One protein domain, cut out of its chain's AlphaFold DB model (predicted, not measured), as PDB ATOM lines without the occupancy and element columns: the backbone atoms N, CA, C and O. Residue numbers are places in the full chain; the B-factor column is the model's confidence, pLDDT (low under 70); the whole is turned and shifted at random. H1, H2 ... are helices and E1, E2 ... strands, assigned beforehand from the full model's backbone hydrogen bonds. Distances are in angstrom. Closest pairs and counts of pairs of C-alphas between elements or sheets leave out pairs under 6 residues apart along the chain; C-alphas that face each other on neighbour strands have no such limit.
ATOM      1  N   SER A 533     -15.379  -7.181 -36.793       83.44
ATOM      2  CA  SER A 533     -16.735  -7.112 -37.358       83.44
ATOM      3  C   SER A 533     -17.574  -5.951 -36.807       83.44
ATOM      4  O   SER A 533     -18.532  -5.528 -37.447       83.44
ATOM      5  N   ASN A 534     -17.191  -5.377 -35.662       84.56
ATOM      6  CA  ASN A 534     -17.859  -4.232 -35.037       84.56
ATOM      7  C   ASN A 534     -17.400  -2.874 -35.607       84.56
ATOM      8  O   ASN A 534     -17.897  -1.816 -35.195       84.56
ATOM      9  N   LEU A 535     -16.435  -2.881 -36.533       89.12
ATOM     10  CA  LEU A 535     -15.865  -1.705 -37.187       89.12
ATOM     11  C   LEU A 535     -16.107  -1.738 -38.699       89.12
ATOM     12  O   LEU A 535     -16.370  -2.769 -39.305       89.12
ATOM     13  N   CYS A 536     -16.011  -0.579 -39.341       92.31
ATOM     14  CA  CYS A 536     -16.315  -0.422 -40.757       92.31
ATOM     15  C   CYS A 536     -15.372  -1.242 -41.665       92.31
ATOM     16  O   CYS A 536     -14.163  -1.014 -41.685       92.31
ATOM     17  N   MET A 537     -15.950  -2.109 -42.505       91.19
ATOM     18  CA  MET A 537     -15.290  -3.001 -43.482       91.19
ATOM     19  C   MET A 537     -14.582  -2.290 -44.648       91.19
ATOM     20  O   MET A 537     -14.150  -2.929 -45.606       91.19
ATOM     21  N   ALA A 538     -14.452  -0.963 -44.612       92.12
ATOM     22  CA  ALA A 538     -13.729  -0.208 -45.629       92.12
ATOM     23  C   ALA A 538     -12.218  -0.245 -45.369       92.12
ATOM     24  O   ALA A 538     -11.758   0.092 -44.270       92.12
ATOM     25  N   ARG A 539     -11.441  -0.591 -46.400       92.06
ATOM     26  CA  ARG A 539      -9.981  -0.508 -46.350       92.06
ATOM     27  C   ARG A 539      -9.539   0.956 -46.404       92.06
ATOM     28  O   ARG A 539     -10.136   1.797 -47.072       92.06
ATOM     29  N   THR A 540      -8.469   1.270 -45.688       91.94
ATOM     30  CA  THR A 540      -7.846   2.595 -45.627       91.94
ATOM     31  C   THR A 540      -6.375   2.495 -46.016       91.94
ATOM     32  O   THR A 540      -5.761   1.436 -45.889       91.94
ATOM     33  N   TRP A 541      -5.793   3.600 -46.488       89.06
ATOM     34  CA  TRP A 541      -4.420   3.623 -47.003       89.06
ATOM     35  C   TRP A 541      -3.348   3.167 -45.997       89.06
ATOM     36  O   TRP A 541      -2.407   2.480 -46.385       89.06
ATOM     37  N   ASN A 542      -3.469   3.565 -44.724       85.06
ATOM     38  CA  ASN A 542      -2.534   3.239 -43.635       85.06
ATOM     39  C   ASN A 542      -1.040   3.286 -44.051       85.06
ATOM     40  O   ASN A 542      -0.325   2.289 -43.986       85.06
ATOM     41  N   LEU A 543      -0.589   4.439 -44.565       80.06
ATOM     42  CA  LEU A 543       0.780   4.673 -45.071       80.06
ATOM     43  C   LEU A 543       1.266   3.721 -46.192       80.06
ATOM     44  O   LEU A 543       2.462   3.671 -46.462       80.06
ATOM     45  N   GLY A 544       0.361   3.016 -46.875       82.88
ATOM     46  CA  GLY A 544       0.690   2.006 -47.887       82.88
ATOM     47  C   GLY A 544       0.814   0.582 -47.336       82.88
ATOM     48  O   GLY A 544       1.186  -0.311 -48.085       82.88
ATOM     49  N   ALA A 545       0.488   0.353 -46.059       82.00
ATOM     50  CA  ALA A 545       0.376  -0.988 -45.474       82.00
ATOM     51  C   ALA A 545      -1.059  -1.551 -45.518       82.00
ATOM     52  O   ALA A 545      -1.248  -2.753 -45.363       82.00
ATOM     53  N   GLY A 546      -2.069  -0.696 -45.719       85.12
ATOM     54  CA  GLY A 546      -3.479  -1.073 -45.595       85.12
ATOM     55  C   GLY A 546      -3.947  -1.209 -44.137       85.12
ATOM     56  O   GLY A 546      -3.161  -1.444 -43.218       85.12
ATOM     57  N   GLY A 547      -5.235  -0.979 -43.884       91.06
ATOM     58  CA  GLY A 547      -5.812  -1.085 -42.538       91.06
ATOM     59  C   GLY A 547      -7.312  -0.806 -42.513       91.06
ATOM     60  O   GLY A 547      -7.827  -0.123 -43.397       91.06
ATOM     61  N   GLN A 548      -8.019  -1.326 -41.512       93.06
ATOM     62  CA  GLN A 548      -9.471  -1.166 -41.371       93.06
ATOM     63  C   GLN A 548      -9.863   0.246 -40.902       93.06
ATOM     64  O   GLN A 548      -9.113   0.921 -40.195       93.06
ATOM     65  N   CYS A 549     -11.057   0.707 -41.280       92.06
ATOM     66  CA  CYS A 549     -11.610   1.963 -40.786       92.06
ATOM     67  C   CYS A 549     -12.067   1.846 -39.317       92.06
ATOM     68  O   CYS A 549     -13.017   1.136 -39.008       92.06
ATOM     69  N   SER A 550     -11.464   2.635 -38.424       90.25
ATOM     70  CA  SER A 550     -11.752   2.662 -36.978       90.25
ATOM     71  C   SER A 550     -13.087   3.311 -36.566       90.25
ATOM     72  O   SER A 550     -13.303   3.603 -35.391       90.25
ATOM     73  N   CYS A 551     -13.996   3.563 -37.510       88.50
ATOM     74  CA  CYS A 551     -15.354   4.017 -37.210       88.50
ATOM     75  C   CYS A 551     -16.297   2.812 -37.129       88.50
ATOM     76  O   CYS A 551     -16.252   1.952 -38.007       88.50
ATOM     77  N   LYS A 552     -17.208   2.796 -36.149       86.56
ATOM     78  CA  LYS A 552     -18.348   1.865 -36.153       86.56
ATOM     79  C   LYS A 552     -19.225   2.067 -37.408       86.56
ATOM     80  O   LYS A 552     -19.225   3.176 -37.961       86.56
ATOM     81  N   PRO A 553     -19.964   1.040 -37.860       86.88
ATOM     82  CA  PRO A 553     -20.981   1.184 -38.897       86.88
ATOM     83  C   PRO A 553     -22.054   2.241 -38.605       86.88
ATOM     84  O   PRO A 553     -22.204   2.694 -37.472       86.88
ATOM     85  N   SER A 554     -22.791   2.664 -39.638       77.62
ATOM     86  CA  SER A 554     -23.841   3.691 -39.507       77.62
ATOM     87  C   SER A 554     -25.120   3.196 -38.833       77.62
ATOM     88  O   SER A 554     -25.835   4.003 -38.248       77.62
ATOM     89  N   LEU A 555     -25.409   1.900 -38.942       68.69
ATOM     90  CA  LEU A 555     -26.542   1.206 -38.338       68.69
ATOM     91  C   LEU A 555     -26.100  -0.209 -37.954       68.69
ATOM     92  O   LEU A 555     -25.158  -0.753 -38.538       68.69
ATOM     93  N   GLU A 556     -26.805  -0.798 -36.997       64.19
ATOM     94  CA  GLU A 556     -26.638  -2.196 -36.603       64.19
ATOM     95  C   GLU A 556     -26.904  -3.114 -37.814       64.19
ATOM     96  O   GLU A 556     -27.829  -2.874 -38.592       64.19
ATOM     97  N   GLY A 557     -26.036  -4.104 -38.044       65.19
ATOM     98  CA  GLY A 557     -26.120  -4.993 -39.212       65.19
ATOM     99  C   GLY A 557     -25.659  -4.411 -40.564       65.19
ATOM    100  O   GLY A 557     -25.867  -5.060 -41.586       65.19
ATOM    101  N   LYS A 558     -25.032  -3.224 -40.620       79.31
ATOM    102  CA  LYS A 558     -24.377  -2.713 -41.847       79.31
ATOM    103  C   LYS A 558     -22.851  -2.828 -41.781       79.31
ATOM    104  O   LYS A 558     -22.253  -2.603 -40.740       79.31
ATOM    105  N   ASP A 559     -22.213  -3.052 -42.928       85.81
ATOM    106  CA  ASP A 559     -20.749  -3.210 -43.027       85.81
ATOM    107  C   ASP A 559     -19.951  -1.895 -42.938       85.81
ATOM    108  O   ASP A 559     -18.741  -1.900 -42.695       85.81
ATOM    109  N   PHE A 560     -20.582  -0.740 -43.180       91.44
ATOM    110  CA  PHE A 560     -19.875   0.529 -43.389       91.44
ATOM    111  C   PHE A 560     -20.346   1.657 -42.470       91.44
ATOM    112  O   PHE A 560     -21.535   1.817 -42.199       91.44
ATOM    113  N   CYS A 561     -19.404   2.502 -42.039       89.56
ATOM    114  CA  CYS A 561     -19.715   3.771 -41.383       89.56
ATOM    115  C   CYS A 561     -20.345   4.754 -42.381       89.56
ATOM    116  O   CYS A 561     -20.148   4.638 -43.592       89.56
ATOM    117  N   THR A 562     -21.048   5.773 -41.882       85.69
ATOM    118  CA  THR A 562     -21.835   6.726 -42.694       85.69
ATOM    119  C   THR A 562     -21.022   7.388 -43.810       85.69
ATOM    120  O   THR A 562     -21.532   7.606 -44.903       85.69
ATOM    121  N   ARG A 563     -19.728   7.637 -43.561       83.50
ATOM    122  CA  ARG A 563     -18.787   8.218 -44.532       83.50
ATOM    123  C   ARG A 563     -18.395   7.245 -45.646       83.50
ATOM    124  O   ARG A 563     -18.196   7.664 -46.776       83.50
ATOM    125  N   HIS A 564     -18.255   5.954 -45.346       86.00
ATOM    126  CA  HIS A 564     -17.882   4.953 -46.347       86.00
ATOM    127  C   HIS A 564     -19.091   4.365 -47.079       86.00
ATOM    128  O   HIS A 564     -18.943   3.983 -48.235       86.00
ATOM    129  N   PHE A 565     -20.280   4.374 -46.465       83.19
ATOM    130  CA  PHE A 565     -21.544   3.980 -47.098       83.19
ATOM    131  C   PHE A 565     -21.816   4.749 -48.407       83.19
ATOM    132  O   PHE A 565     -22.325   4.169 -49.360       83.19
ATOM    133  N   GLN A 566     -21.356   6.004 -48.507       80.38
ATOM    134  CA  GLN A 566     -21.360   6.844 -49.718       80.38
ATOM    135  C   GLN A 566     -20.371   6.372 -50.819       80.38
ATOM    136  O   GLN A 566     -19.759   7.174 -51.516       80.38
ATOM    137  N   GLY A 567     -20.138   5.063 -50.950       79.44
ATOM    138  CA  GLY A 567     -19.278   4.456 -51.975       79.44
ATOM    139  C   GLY A 567     -17.765   4.652 -51.804       79.44
ATOM    140  O   GLY A 567     -17.003   3.986 -52.500       79.44
ATOM    141  N   LEU A 568     -17.303   5.492 -50.868       82.69
ATOM    142  CA  LEU A 568     -15.876   5.805 -50.672       82.69
ATOM    143  C   LEU A 568     -14.995   4.582 -50.344       82.69
ATOM    144  O   LEU A 568     -13.794   4.620 -50.606       82.69
ATOM    145  N   TRP A 569     -15.564   3.474 -49.848       83.12
ATOM    146  CA  TRP A 569     -14.820   2.214 -49.681       83.12
ATOM    147  C   TRP A 569     -14.266   1.666 -51.009       83.12
ATOM    148  O   TRP A 569     -13.195   1.064 -51.027       83.12
ATOM    149  N   LYS A 570     -14.922   1.945 -52.147       87.31
ATOM    150  CA  LYS A 570     -14.493   1.490 -53.483       87.31
ATOM    151  C   LYS A 570     -13.132   2.052 -53.922       87.31
ATOM    152  O   LYS A 570     -12.552   1.538 -54.869       87.31
ATOM    153  N   VAL A 571     -12.594   3.072 -53.242       86.88
ATOM    154  CA  VAL A 571     -11.268   3.658 -53.536       86.88
ATOM    155  C   VAL A 571     -10.110   2.745 -53.104       86.88
ATOM    156  O   VAL A 571      -9.034   2.796 -53.700       86.88
ATOM    157  N   HIS A 572     -10.319   1.911 -52.082       86.19
ATOM    158  CA  HIS A 572      -9.312   0.984 -51.544       86.19
ATOM    159  C   HIS A 572      -9.788  -0.478 -51.485       86.19
ATOM    160  O   HIS A 572      -8.988  -1.347 -51.151       86.19
ATOM    161  N   GLY A 573     -11.057  -0.748 -51.799       89.44
ATOM    162  CA  GLY A 573     -11.694  -2.050 -51.602       89.44
ATOM    163  C   GLY A 573     -12.278  -2.217 -50.195       89.44
ATOM    164  O   GLY A 573     -12.101  -1.378 -49.300       89.44
ATOM    165  N   ARG A 574     -12.985  -3.331 -49.990       91.88
ATOM    166  CA  ARG A 574     -13.285  -3.817 -48.636       91.88
ATOM    167  C   ARG A 574     -12.006  -4.365 -47.991       91.88
ATOM    168  O   ARG A 574     -10.992  -4.526 -48.666       91.88
ATOM    169  N   VAL A 575     -12.031  -4.631 -46.686       89.62
ATOM    170  CA  VAL A 575     -10.906  -5.265 -45.968       89.62
ATOM    171  C   VAL A 575     -10.844  -6.780 -46.227       89.62
ATOM    172  O   VAL A 575      -9.753  -7.342 -46.308       89.62
ATOM    173  N   ASP A 576     -12.000  -7.413 -46.412       85.50
ATOM    174  CA  ASP A 576     -12.192  -8.848 -46.668       85.50
ATOM    175  C   ASP A 576     -12.032  -9.263 -48.148       85.50
ATOM    176  O   ASP A 576     -11.856 -10.447 -48.426       85.50
ATOM    177  N   GLY A 577     -12.047  -8.309 -49.086       85.06
ATOM    178  CA  GLY A 577     -11.954  -8.559 -50.530       85.06
ATOM    179  C   GLY A 577     -10.889  -7.733 -51.256       85.06
ATOM    180  O   GLY A 577     -10.215  -6.884 -50.665       85.06
ATOM    181  N   GLU A 578     -10.769  -7.990 -52.559       87.25
ATOM    182  CA  GLU A 578      -9.733  -7.462 -53.453       87.25
ATOM    183  C   GLU A 578      -9.548  -5.935 -53.388       87.25
ATOM    184  O   GLU A 578     -10.493  -5.149 -53.244       87.25
ATOM    185  N   ILE A 579      -8.295  -5.505 -53.550       89.19
ATOM    186  CA  ILE A 579      -7.951  -4.095 -53.752       89.19
ATOM    187  C   ILE A 579      -8.052  -3.797 -55.252       89.19
ATOM    188  O   ILE A 579      -7.386  -4.480 -56.027       89.19
ATOM    189  N   PRO A 580      -8.795  -2.756 -55.681       88.25
ATOM    190  CA  PRO A 580      -8.888  -2.389 -57.089       88.25
ATOM    191  C   PRO A 580      -7.507  -2.224 -57.727       88.25
ATOM    192  O   PRO A 580      -6.682  -1.451 -57.242       88.25
ATOM    193  N   GLU A 581      -7.282  -2.913 -58.841       84.12
ATOM    194  CA  GLU A 581      -5.984  -3.115 -59.502       84.12
ATOM    195  C   GLU A 581      -5.124  -1.838 -59.655       84.12
ATOM    196  O   GLU A 581      -3.953  -1.786 -59.268       84.12
ATOM    197  N   LYS A 582      -5.722  -0.725 -60.108       85.12
ATOM    198  CA  LYS A 582      -5.025   0.575 -60.220       85.12
ATOM    199  C   LYS A 582      -4.477   1.082 -58.874       85.12
ATOM    200  O   LYS A 582      -3.456   1.767 -58.853       85.12
ATOM    201  N   LYS A 583      -5.141   0.750 -57.761       87.25
ATOM    202  CA  LYS A 583      -4.733   1.087 -56.392       87.25
ATOM    203  C   LYS A 583      -3.798   0.045 -55.782       87.25
ATOM    204  O   LYS A 583      -2.908   0.438 -55.030       87.25
ATOM    205  N   LEU A 584      -3.934  -1.236 -56.133       87.25
ATOM    206  CA  LEU A 584      -2.994  -2.289 -55.727       87.25
ATOM    207  C   LEU A 584      -1.568  -1.934 -56.174       87.25
ATOM    208  O   LEU A 584      -0.661  -1.878 -55.344       87.25
ATOM    209  N   ARG A 585      -1.395  -1.505 -57.433       85.88
ATOM    210  CA  ARG A 585      -0.120  -0.963 -57.942       85.88
ATOM    211  C   ARG A 585       0.442   0.216 -57.133       85.88
ATOM    212  O   ARG A 585       1.660   0.374 -57.061       85.88
ATOM    213  N   GLU A 586      -0.395   1.054 -56.517       86.81
ATOM    214  CA  GLU A 586       0.082   2.120 -55.622       86.81
ATOM    215  C   GLU A 586       0.540   1.574 -54.262       86.81
ATOM    216  O   GLU A 586       1.568   2.025 -53.748       86.81
ATOM    217  N   PHE A 587      -0.187   0.612 -53.682       86.81
ATOM    218  CA  PHE A 587       0.208  -0.071 -52.444       86.81
ATOM    219  C   PHE A 587       1.566  -0.774 -52.621       86.81
ATOM    220  O   PHE A 587       2.498  -0.496 -51.863       86.81
ATOM    221  N   VAL A 588       1.727  -1.568 -53.686       87.00
ATOM    222  CA  VAL A 588       2.979  -2.267 -54.040       87.00
ATOM    223  C   VAL A 588       4.141  -1.284 -54.226       87.00
ATOM    224  O   VAL A 588       5.166  -1.405 -53.554       87.00
ATOM    225  N   ARG A 589       3.961  -0.226 -55.030       83.56
ATOM    226  CA  ARG A 589       4.964   0.845 -55.220       83.56
ATOM    227  C   ARG A 589       5.365   1.542 -53.913       83.56
ATOM    228  O   ARG A 589       6.494   2.017 -53.776       83.56
ATOM    229  N   THR A 590       4.443   1.638 -52.955       86.06
ATOM    230  CA  THR A 590       4.713   2.241 -51.642       86.06
ATOM    231  C   THR A 590       5.503   1.287 -50.748       86.06
ATOM    232  O   THR A 590       6.506   1.704 -50.168       86.06
ATOM    233  N   ALA A 591       5.118   0.009 -50.695       78.62
ATOM    234  CA  ALA A 591       5.829  -1.028 -49.945       78.62
ATOM    235  C   ALA A 591       7.250  -1.288 -50.475       78.62
ATOM    236  O   ALA A 591       8.165  -1.507 -49.685       78.62
ATOM    237  N   ASN A 592       7.454  -1.181 -51.790       79.62
ATOM    238  CA  ASN A 592       8.765  -1.305 -52.436       79.62
ATOM    239  C   ASN A 592       9.640  -0.038 -52.277       79.62
ATOM    240  O   ASN A 592      10.783  -0.000 -52.729       79.62
ATOM    241  N   GLY A 593       9.137   1.019 -51.624       67.50
ATOM    242  CA  GLY A 593       9.922   2.195 -51.226       67.50
ATOM    243  C   GLY A 593      10.263   3.195 -52.343       67.50
ATOM    244  O   GLY A 593      10.894   4.221 -52.069       67.50
ATOM    245  N   GLU A 594       9.817   2.962 -53.581       58.78
ATOM    246  CA  GLU A 594      10.126   3.779 -54.770       58.78
ATOM    247  C   GLU A 594       9.762   5.266 -54.589       58.78
ATOM    248  O   GLU A 594      10.488   6.169 -55.020       58.78
ATOM    249  N   ILE A 595       8.664   5.535 -53.875       56.19
ATOM    250  CA  ILE A 595       8.167   6.888 -53.567       56.19
ATOM    251  C   ILE A 595       9.163   7.677 -52.688       56.19
ATOM    252  O   ILE A 595       9.213   8.910 -52.747       56.19
TER     253      ILE A 595
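What this domain is: This is residues 533 to 595 of the 1035 residues of the protein "Non-specific serine/threonine protein kinase" of Symbiodinium microadriaticum (UniProt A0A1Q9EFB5). A small, narrow model has a two-strand hairpin, E1 and E2, in its middle, two very short helices, H1 and H2, near E1, and a longer helix, H3, at one end, apart from both strands. The loop of residues 550 to 561 reaches out to the other end. The printed part has 63 residues, with two named strands and then three named helices in the order E1, E2, H1, H2, H3; the sheet is antiparallel. The class is mixed, helices and strands, with under half of the residues in named elements. It is only just compact, close to loose, with a radius of gyration of the C-alphas of 12.3 A, and its outline is a rod spanning 41 by 17 by 17 A.

Where its parts are: E1, residues 536 to 540, is 10.2 A long and begins at C-alpha 536 (-16.315, -0.422, -40.757). E2 is residues 547 to 549, 6.8 A. H1 is residues 562 to 565, 5.2 A, and H2 is residues 568 to 571, 5.8 A. H3, residues 581 to 591, is 15.3 A long and ends at C-alpha 591 (5.829, -1.028, -49.945).

How they stand to each other: E1 and E2 form an antiparallel hairpin at 132 degrees, with N 540 and O 547 at 2.8 A and N 549 and O 538 at 3.1 A, within hydrogen-bond range. The closest C-alphas of E1 and H2, those of Ala 538 and Trp 569, are 4.8 A apart. Those of E1 and H1, Ala 538 and His 564, are 6.7 A apart. H1 and H2 meet only through their link. H2 and H3 are close but not clearly touching, their closest C-alphas, Val 571 and Lys 583, 7.6 A apart. H3 has 6 of 7 O i to N i+4 pairs within range; H1 and H2 are too short for such a pair, and their single O i to N i+3 pair is within range in H2 but not in H1.

The domain as a whole: The two C-alphas farthest apart, Glu 556 and Glu 594, are 41.4 A apart. The printed part has no cut. The link from E2 to H1 is long, with 12 residues. Residues 555 to 557 and 593 to 595 have pLDDT under 70.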